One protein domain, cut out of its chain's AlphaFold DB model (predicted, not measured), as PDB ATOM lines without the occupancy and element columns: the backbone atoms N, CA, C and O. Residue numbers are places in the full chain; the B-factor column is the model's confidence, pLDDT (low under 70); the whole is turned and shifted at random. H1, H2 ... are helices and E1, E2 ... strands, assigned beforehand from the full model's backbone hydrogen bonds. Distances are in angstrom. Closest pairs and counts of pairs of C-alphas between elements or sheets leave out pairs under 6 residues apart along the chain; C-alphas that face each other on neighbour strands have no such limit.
ATOM      1  N   TYR A   3     -31.698 -11.517  15.967       79.44
ATOM      2  CA  TYR A   3     -31.072 -12.187  14.822       79.44
ATOM      3  C   TYR A   3     -29.638 -11.737  14.538       79.44
ATOM      4  O   TYR A   3     -28.777 -12.577  14.312       79.44
ATOM      5  N   GLU A   4     -29.336 -10.439  14.594       81.50
ATOM      6  CA  GLU A   4     -27.980  -9.941  14.308       81.50
ATOM      7  C   GLU A   4     -26.966 -10.412  15.352       81.50
ATOM      8  O   GLU A   4     -25.841 -10.766  15.010       81.50
ATOM      9  N   THR A   5     -27.381 -10.481  16.624       80.50
ATOM     10  CA  THR A   5     -26.528 -11.014  17.697       80.50
ATOM     11  C   THR A   5     -26.263 -12.502  17.489       80.50
ATOM     12  O   THR A   5     -25.128 -12.948  17.635       80.50
ATOM     13  N   VAL A   6     -27.295 -13.271  17.130       79.50
ATOM     14  CA  VAL A   6     -27.161 -14.714  16.883       79.50
ATOM     15  C   VAL A   6     -26.344 -14.977  15.617       79.50
ATOM     16  O   VAL A   6     -25.481 -15.847  15.633       79.50
ATOM     17  N   LYS A   7     -26.515 -14.177  14.558       82.38
ATOM     18  CA  LYS A   7     -25.705 -14.234  13.335       82.38
ATOM     19  C   LYS A   7     -24.230 -13.944  13.618       82.38
ATOM     20  O   LYS A   7     -23.373 -14.698  13.170       82.38
ATOM     21  N   ALA A   8     -23.926 -12.892  14.379       82.44
ATOM     22  CA  ALA A   8     -22.552 -12.568  14.759       82.44
ATOM     23  C   ALA A   8     -21.926 -13.677  15.622       82.44
ATOM     24  O   ALA A   8     -20.771 -14.043  15.430       82.44
ATOM     25  N   ALA A   9     -22.703 -14.259  16.539       81.06
ATOM     26  CA  ALA A   9     -22.253 -15.372  17.364       81.06
ATOM     27  C   ALA A   9     -22.062 -16.675  16.565       81.06
ATOM     28  O   ALA A   9     -21.126 -17.419  16.846       81.06
ATOM     29  N   TYR A  10     -22.894 -16.918  15.549       82.19
ATOM     30  CA  TYR A  10     -22.736 -18.012  14.590       82.19
ATOM     31  C   TYR A  10     -21.450 -17.854  13.772       82.19
ATOM     32  O   TYR A  10     -20.630 -18.765  13.747       82.19
ATOM     33  N   GLN A  11     -21.206 -16.670  13.199       79.25
ATOM     34  CA  GLN A  11     -19.961 -16.374  12.474       79.25
ATOM     35  C   GLN A  11     -18.717 -16.458  13.370       79.25
ATOM     36  O   GLN A  11     -17.643 -16.823  12.904       79.25
ATOM     37  N   ALA A  12     -18.858 -16.162  14.663       80.25
ATOM     38  CA  ALA A  12     -17.799 -16.325  15.655       80.25
ATOM     39  C   ALA A  12     -17.623 -17.778  16.152       80.25
ATOM     40  O   ALA A  12     -16.810 -18.008  17.047       80.25
ATOM     41  N   GLY A  13     -18.400 -18.744  15.644       77.31
ATOM     42  CA  GLY A  13     -18.337 -20.155  16.044       77.31
ATOM     43  C   GLY A  13     -18.884 -20.457  17.445       77.31
ATOM     44  O   GLY A  13     -18.649 -21.539  17.974       77.31
ATOM     45  N   LYS A  14     -19.607 -19.514  18.063       79.38
ATOM     46  CA  LYS A  14     -20.197 -19.649  19.411       79.38
ATOM     47  C   LYS A  14     -21.618 -20.214  19.402       79.38
ATOM     48  O   LYS A  14     -22.188 -20.453  20.462       79.38
ATOM     49  N   VAL A  15     -22.208 -20.369  18.220       80.19
ATOM     50  CA  VAL A  15     -23.553 -20.912  18.015       80.19
ATOM     51  C   VAL A  15     -23.465 -22.001  16.969       80.19
ATOM     52  O   VAL A  15     -22.879 -21.789  15.907       80.19
ATOM     53  N   ARG A  16     -24.080 -23.147  17.243       77.75
ATOM     54  CA  ARG A  16     -24.233 -24.238  16.284       77.75
ATOM     55  C   ARG A  16     -25.691 -24.311  15.879       77.75
ATOM     56  O   ARG A  16     -26.590 -24.302  16.715       77.75
ATOM     57  N   ILE A  17     -25.924 -24.343  14.576       78.81
ATOM     58  CA  ILE A  17     -27.269 -24.467  14.024       78.81
ATOM     59  C   ILE A  17     -27.398 -25.896  13.513       78.81
ATOM     60  O   ILE A  17     -26.786 -26.279  12.519       78.81
ATOM     61  N   GLY A  18     -28.172 -26.695  14.238       71.94
ATOM     62  CA  GLY A  18     -28.596 -28.020  13.833       71.94
ATOM     63  C   GLY A  18     -29.727 -27.907  12.820       71.94
ATOM     64  O   GLY A  18     -30.833 -27.455  13.129       71.94
ATOM     65  N   LEU A  19     -29.444 -28.322  11.592       69.25
ATOM     66  CA  LEU A  19     -30.454 -28.447  10.554       69.25
ATOM     67  C   LEU A  19     -31.201 -29.771  10.726       69.25
ATOM     68  O   LEU A  19     -30.550 -30.808  10.883       69.25
ATOM     69  N   PRO A  20     -32.545 -29.769  10.684       65.38
ATOM     70  CA  PRO A  20     -33.292 -31.013  10.695       65.38
ATOM     71  C   PRO A  20     -32.927 -31.832   9.454       65.38
ATOM     72  O   PRO A  20     -32.727 -31.293   8.360       65.38
ATOM     73  N   ALA A  21     -32.831 -33.151   9.628       56.28
ATOM     74  CA  ALA A  21     -32.675 -34.071   8.509       56.28
ATOM     75  C   ALA A  21     -33.854 -33.911   7.531       56.28
ATOM     76  O   ALA A  21     -34.938 -33.491   7.928       56.28
ATOM     77  N   ILE A  22     -33.658 -34.291   6.265       55.94
ATOM     78  CA  ILE A  22     -34.588 -34.071   5.133       55.94
ATOM     79  C   ILE A  22     -36.033 -34.594   5.388       55.94
ATOM     80  O   ILE A  22     -36.958 -34.172   4.706       55.94
ATOM     81  N   CYS A  23     -36.263 -35.422   6.421       44.69
ATOM     82  CA  CYS A  23     -37.583 -35.912   6.858       44.69
ATOM     83  C   CYS A  23     -38.029 -35.474   8.279       44.69
ATOM     84  O   CYS A  23     -39.025 -35.987   8.781       44.69
ATOM     85  N   GLY A  24     -37.315 -34.567   8.958       49.41
ATOM     86  CA  GLY A  24     -37.477 -34.261  10.393       49.41
ATOM     87  C   GLY A  24     -38.312 -33.023  10.758       49.41
ATOM     88  O   GLY A  24     -38.305 -32.618  11.920       49.41
ATOM     89  N   GLY A  25     -39.015 -32.419   9.793       56.09
ATOM     90  CA  GLY A  25     -39.824 -31.204   9.984       56.09
ATOM     91  C   GLY A  25     -39.010 -29.904  10.084       56.09
ATOM     92  O   GLY A  25     -37.797 -29.929  10.259       56.09
ATOM     93  N   ASP A  26     -39.684 -28.751   9.997       58.97
ATOM     94  CA  ASP A  26     -39.108 -27.385   9.992       58.97
ATOM     95  C   ASP A  26     -38.456 -26.931  11.317       58.97
ATOM     96  O   ASP A  26     -38.289 -25.739  11.587       58.97
ATOM     97  N   ARG A  27     -38.077 -27.863  12.194       62.72
ATOM     98  CA  ARG A  27     -37.484 -27.529  13.489       62.72
ATOM     99  C   ARG A  27     -35.983 -27.313  13.358       62.72
ATOM    100  O   ARG A  27     -35.181 -28.235  13.460       62.72
ATOM    101  N   VAL A  28     -35.617 -26.051  13.167       70.38
ATOM    102  CA  VAL A  28     -34.239 -25.567  13.289       70.38
ATOM    103  C   VAL A  28     -33.813 -25.675  14.751       70.38
ATOM    104  O   VAL A  28     -34.416 -25.047  15.624       70.38
ATOM    105  N   THR A  29     -32.783 -26.471  15.022       73.06
ATOM    106  CA  THR A  29     -32.198 -26.588  16.361       73.06
ATOM    107  C   THR A  29     -31.075 -25.568  16.476       73.06
ATOM    108  O   THR A  29     -30.202 -25.510  15.617       73.06
ATOM    109  N   ILE A  30     -31.099 -24.728  17.508       77.06
ATOM    110  CA  ILE A  30     -30.036 -23.750  17.753       77.06
ATOM    111  C   ILE A  30     -29.397 -24.110  19.085       77.06
ATOM    112  O   ILE A  30     -30.014 -23.958  20.136       77.06
ATOM    113  N   GLU A  31     -28.167 -24.600  19.027       77.19
ATOM    114  CA  GLU A  31     -27.344 -24.872  20.195       77.19
ATOM    115  C   GLU A  31     -26.458 -23.653  20.445       77.19
ATOM    116  O   GLU A  31     -25.599 -23.292  19.634       77.19
ATOM    117  N   ALA A  32     -26.702 -22.972  21.559       76.50
ATOM    118  CA  ALA A  32     -25.938 -21.808  21.973       76.50
ATOM    119  C   ALA A  32     -25.887 -21.739  23.497       76.50
ATOM    120  O   ALA A  32     -26.901 -21.943  24.165       76.50
ATOM    121  N   ASP A  33     -24.725 -21.390  24.037       79.06
ATOM    122  CA  ASP A  33     -24.530 -21.312  25.481       79.06
ATOM    123  C   ASP A  33     -24.956 -19.957  26.067       79.06
ATOM    124  O   ASP A  33     -24.802 -18.881  25.468       79.06
ATOM    125  N   GLY A  34     -25.498 -20.012  27.285       79.75
ATOM    126  CA  GLY A  34     -25.813 -18.849  28.114       79.75
ATOM    127  C   GLY A  34     -26.810 -17.872  27.482       79.75
ATOM    128  O   GLY A  34     -27.852 -18.247  26.948       79.75
ATOM    129  N   LEU A  35     -26.488 -16.576  27.551       78.19
ATOM    130  CA  LEU A  35     -27.348 -15.488  27.064       78.19
ATOM    131  C   LEU A  35     -27.690 -15.611  25.572       78.19
ATOM    132  O   LEU A  35     -28.728 -15.110  25.145       78.19
ATOM    133  N   ILE A  36     -26.836 -16.257  24.774       79.31
ATOM    134  CA  ILE A  36     -27.062 -16.426  23.335       79.31
ATOM    135  C   ILE A  36     -28.113 -17.513  23.085       79.31
ATOM    136  O   ILE A  36     -28.968 -17.316  22.227       79.31
ATOM    137  N   GLY A  37     -28.130 -18.581  23.890       76.12
ATOM    138  CA  GLY A  37     -29.198 -19.589  23.891       76.12
ATOM    139  C   GLY A  37     -30.557 -18.997  24.253       76.12
ATOM    140  O   GLY A  37     -31.536 -19.204  23.534       76.12
ATOM    141  N   CYS A  38     -30.608 -18.147  25.283       77.44
ATOM    142  CA  CYS A  38     -31.833 -17.417  25.617       77.44
ATOM    143  C   CYS A  38     -32.292 -16.526  24.453       77.44
ATOM    144  O   CYS A  38     -33.456 -16.566  24.069       77.44
ATOM    145  N   LYS A  39     -31.382 -15.764  23.832       78.19
ATOM    146  CA  LYS A  39     -31.704 -14.925  22.664       78.19
ATOM    147  C   LYS A  39     -32.155 -15.744  21.454       78.19
ATOM    148  O   LYS A  39     -33.038 -15.298  20.730       78.19
ATOM    149  N   ALA A  40     -31.588 -16.932  21.253       76.44
ATOM    150  CA  ALA A  40     -32.001 -17.849  20.200       76.44
ATOM    151  C   ALA A  40     -33.423 -18.390  20.427       76.44
ATOM    152  O   ALA A  40     -34.184 -18.549  19.470       76.44
ATOM    153  N   ALA A  41     -33.825 -18.597  21.683       75.81
ATOM    154  CA  ALA A  41     -35.197 -18.969  22.022       75.81
ATOM    155  C   ALA A  41     -36.207 -17.866  21.653       75.81
ATOM    156  O   ALA A  41     -37.296 -18.187  21.182       75.81
ATOM    157  N   PHE A  42     -35.823 -16.590  21.773       81.56
ATOM    158  CA  PHE A  42     -36.646 -15.432  21.391       81.56
ATOM    159  C   PHE A  42     -36.670 -15.120  19.884       81.56
ATOM    160  O   PHE A  42     -37.367 -14.192  19.476       81.56
ATOM    161  N   LEU A  43     -35.935 -15.863  19.048       77.31
ATOM    162  CA  LEU A  43     -36.001 -15.681  17.596       77.31
ATOM    163  C   LEU A  43     -37.373 -16.079  17.059       77.31
ATOM    164  O   LEU A  43     -37.880 -17.164  17.362       77.31
ATOM    165  N   SER A  44     -37.905 -15.234  16.182       80.25
ATOM    166  CA  SER A  44     -39.117 -15.521  15.420       80.25
ATOM    167  C   SER A  44     -38.874 -16.658  14.425       80.25
ATOM    168  O   SER A  44     -37.746 -16.879  13.979       80.25
ATOM    169  N   GLU A  45     -39.932 -17.353  14.006       78.88
ATOM    170  CA  GLU A  45     -39.831 -18.462  13.043       78.88
ATOM    171  C   GLU A  45     -39.130 -18.043  11.739       78.88
ATOM    172  O   GLU A  45     -38.232 -18.740  11.267       78.88
ATOM    173  N   ALA A  46     -39.437 -16.848  11.223       79.69
ATOM    174  CA  ALA A  46     -38.777 -16.287  10.043       79.69
ATOM    175  C   ALA A  46     -37.269 -16.032  10.249       79.69
ATOM    176  O   ALA A  46     -36.472 -16.199   9.326       79.69
ATOM    177  N   GLU A  47     -36.846 -15.635  11.454       78.19
ATOM    178  CA  GLU A  47     -35.426 -15.436  11.775       78.19
ATOM    179  C   GLU A  47     -34.696 -16.779  11.896       78.19
ATOM    180  O   GLU A  47     -33.559 -16.910  11.435       78.19
ATOM    181  N   ARG A  48     -35.358 -17.799  12.458       78.06
ATOM    182  CA  ARG A  48     -34.829 -19.168  12.531       78.06
ATOM    183  C   ARG A  48     -34.657 -19.785  11.144       78.06
ATOM    184  O   ARG A  48     -33.626 -20.405  10.897       78.06
ATOM    185  N   GLN A  49     -35.607 -19.577  10.232       79.69
ATOM    186  CA  GLN A  49     -35.489 -20.035   8.844       79.69
ATOM    187  C   GLN A  49     -34.312 -19.373   8.122       79.69
ATOM    188  O   GLN A  49     -33.485 -20.079   7.554       79.69
ATOM    189  N   LYS A  50     -34.149 -18.048   8.245       81.44
ATOM    190  CA  LYS A  50     -32.992 -17.338   7.671       81.44
ATOM    191  C   LYS A  50     -31.657 -17.868   8.198       81.44
ATOM    192  O   LYS A  50     -30.706 -18.023   7.434       81.44
ATOM    193  N   LEU A  51     -31.578 -18.165   9.497       78.19
ATOM    194  CA  LEU A  51     -30.394 -18.783  10.103       78.19
ATOM    195  C   LEU A  51     -30.141 -20.196   9.563       78.19
ATOM    196  O   LEU A  51     -28.994 -20.554   9.304       78.19
ATOM    197  N   ALA A  52     -31.192 -20.985   9.350       78.06
ATOM    198  CA  ALA A  52     -31.081 -22.310   8.754       78.06
ATOM    199  C   ALA A  52     -30.611 -22.260   7.295       78.06
ATOM    200  O   ALA A  52     -29.737 -23.031   6.914       78.06
ATOM    201  N   GLU A  53     -31.137 -21.351   6.477       80.50
ATOM    202  CA  GLU A  53     -30.680 -21.156   5.094       80.50
ATOM    203  C   GLU A  53     -29.208 -20.734   5.034       80.50
ATOM    204  O   GLU A  53     -28.429 -21.270   4.239       80.50
ATOM    205  N   LEU A  54     -28.809 -19.825   5.928       79.06
ATOM    206  CA  LEU A  54     -27.421 -19.395   6.062       79.06
ATOM    207  C   LEU A  54     -26.528 -20.574   6.464       79.06
ATOM    208  O   LEU A  54     -25.496 -20.792   5.837       79.06
ATOM    209  N   SER A  55     -26.962 -21.386   7.430       76.25
ATOM    210  CA  SER A  55     -26.227 -22.577   7.861       76.25
ATOM    211  C   SER A  55     -26.139 -23.658   6.777       76.25
ATOM    212  O   SER A  55     -25.081 -24.257   6.614       76.25
ATOM    213  N   LYS A  56     -27.190 -23.876   5.969       75.50
ATOM    214  CA  LYS A  56     -27.145 -24.797   4.812       75.50
ATOM    215  C   LYS A  56     -26.084 -24.359   3.808       75.50
ATOM    216  O   LYS A  56     -25.294 -25.179   3.351       75.50
ATOM    217  N   THR A  57     -26.075 -23.071   3.482       76.25
ATOM    218  CA  THR A  57     -25.129 -22.485   2.524       76.25
ATOM    219  C   THR A  57     -23.694 -22.613   3.031       76.25
ATOM    220  O   THR A  57     -22.809 -23.037   2.291       76.25
ATOM    221  N   ASP A  58     -23.484 -22.325   4.313       72.44
ATOM    222  CA  ASP A  58     -22.184 -22.418   4.972       72.44
ATOM    223  C   ASP A  58     -21.693 -23.874   5.074       72.44
ATOM    224  O   ASP A  58     -20.555 -24.171   4.724       72.44
ATOM    225  N   ALA A  59     -22.569 -24.824   5.420       68.00
ATOM    226  CA  ALA A  59     -22.245 -26.251   5.452       68.00
ATOM    227  C   ALA A  59     -21.857 -26.801   4.066       68.00
ATOM    228  O   ALA A  59     -20.932 -27.608   3.958       68.00
ATOM    229  N   ILE A  60     -22.528 -26.353   2.999       66.62
ATOM    230  CA  ILE A  60     -22.161 -26.691   1.615       66.62
ATOM    231  C   ILE A  60     -20.794 -26.085   1.265       66.62
ATOM    232  O   ILE A  60     -19.954 -26.782   0.692       66.62
ATOM    233  N   ALA A  61     -20.535 -24.832   1.651       64.56
ATOM    234  CA  ALA A  61     -19.258 -24.159   1.413       64.56
ATOM    235  C   ALA A  61     -18.088 -24.819   2.171       64.56
ATOM    236  O   ALA A  61     -17.023 -25.044   1.593       64.56
ATOM    237  N   ILE A  62     -18.286 -25.212   3.432       61.16
ATOM    238  CA  ILE A  62     -17.286 -25.942   4.229       61.16
ATOM    239  C   ILE A  62     -17.018 -27.319   3.614       61.16
ATOM    240  O   ILE A  62     -15.861 -27.711   3.460       61.16
ATOM    241  N   LYS A  63     -18.067 -28.041   3.197       57.44
ATOM    242  CA  LYS A  63     -17.922 -29.350   2.545       57.44
ATOM    243  C   LYS A  63     -17.180 -29.248   1.209       57.44
ATOM    244  O   LYS A  63     -16.391 -30.132   0.892       57.44
ATOM    245  N   ALA A  64     -17.373 -28.161   0.461       56.41
ATOM    246  CA  ALA A  64     -16.607 -27.873  -0.751       56.41
ATOM    247  C   ALA A  64     -15.130 -27.539  -0.461       56.41
ATOM    248  O   ALA A  64     -14.270 -27.800  -1.296       56.41
ATOM    249  N   SER A  65     -14.830 -27.007   0.726       54.81
ATOM    250  CA  SER A  65     -13.477 -26.609   1.138       54.81
ATOM    251  C   SER A  65     -12.640 -27.763   1.711       54.81
ATOM    252  O   SER A  65     -11.415 -27.685   1.690       54.81
ATOM    253  N   GLN A  66     -13.274 -28.828   2.220       51.00
ATOM    254  CA  GLN A  66     -12.584 -30.009   2.772       51.00
ATOM    255  C   GLN A  66     -12.227 -31.091   1.738       51.00
ATOM    256  O   GLN A  66     -11.530 -32.041   2.085       51.00
ATOM    257  N   SER A  67     -12.646 -30.959   0.477       44.25
ATOM    258  CA  SER A  67     -12.123 -31.789  -0.618       44.25
ATOM    259  C   SER A  67     -10.824 -31.188  -1.160       44.25
ATOM    260  O   SER A  67     -10.820 -30.573  -2.227       44.25
TER     261      SER A  67
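What this domain is: This is residues 3 to 67 of the 68 residues of an uncharacterized protein of Pseudomonas fluorescens (strain SBW25) (UniProt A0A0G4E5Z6). A small antiparallel hairpin of two strands, E1 and E2, has the three helices gathered over one face and its other face bare. The long helix H3 passes by on the E1 side, H2 sits on the E2 side, and H1 lies between these two near one end of the strands, with the last part of H3, from residue 60, sticking out as a free arm with residues 66 and 67. The printed part has 65 residues with three named helices and two named strands, in the order H1, E1, E2, H2, H3, and its class is mostly helix. It is compact, with a radius of gyration of the C-alphas of 11.8 A. The C-alphas span 36 by 28 by 17 A, while the body without the free arm spans 30 by 21 by 17 A.

Where its parts are: The sheet is made of E1, residues 15 to 18, and E2, residues 29 to 32, each 9.7 A from first to last C-alpha. E1 begins at C-alpha 15, at (-23.553, -20.912, 18.015). H3 holds residues 45 to 65 and is the longest helix, 30.0 A from first to last C-alpha; its C-alpha 65 is at (-13.477, -26.609, 1.138). H1 holds residues 3 to 11 and measures 12.1 A, beginning at C-alpha 3, at (-31.072, -12.187, 14.822). H2 holds residues 35 to 41 and measures 10.0 A.

How they stand to each other: E1 and E2 form a hairpin and are antiparallel neighbours, with 162 degrees between their N-to-C directions. Among the C-alphas that face each other are 15 and 32, 4.7 A apart, and 18 and 29, 4.6 A apart. N 16 and O 31 are 2.8 A apart and N 18 and O 29 are 2.7 A apart, both within hydrogen-bond range. The closest C-alphas of E1 and H3 are those of Ile 17 and Ser 55, 6.5 A apart. Those of E2 and H2 are Ile 30 and Ala 40, 6.7 A apart, and those of H1 and E1 are Ala 9 and Val 15, 5.7 A apart. H1 and E2 are near each other, with 6 pairs of C-alphas within 10 A, and so are E2 and H3, with 5 pairs. H1 and H2 touch, with 6 pairs of C-alphas within 8 A; the closest are those of Val 6 and Ala 40, 6.7 A apart. They run opposite ways at a steep tilt of 62 degrees. H1 and H3 are close but not clearly touching, the closest C-alphas being those of Tyr 3 and Glu 47, 6.2 A apart. They run the same way at a shallow tilt of 17 degrees. H2 and H3 are only just apart, their closest C-alphas 8.3 A from each other. In H1, H2 and H3 every O i to N i+4 pair is within hydrogen-bond range.

The domain as a whole: The two C-alphas farthest apart are those of Phe 42 and Ser 67, at 36.8 A. Residues 60 to 67, of which 60 to 65 belong to H3, stand free. The body without them has 57 residues and a radius of gyration of 10.5 A. The printed part runs from residue 3 to residue 67 and has no cut. The links H1 to E1, E2 to H2 and H2 to H3 are tight, and the link from E1 to E2, with 10 residues, is short; no link is long. The mean pLDDT of the printed part is 72.7, and 18 residues are under 70: residues 19 to 27 and residues 59 to 67.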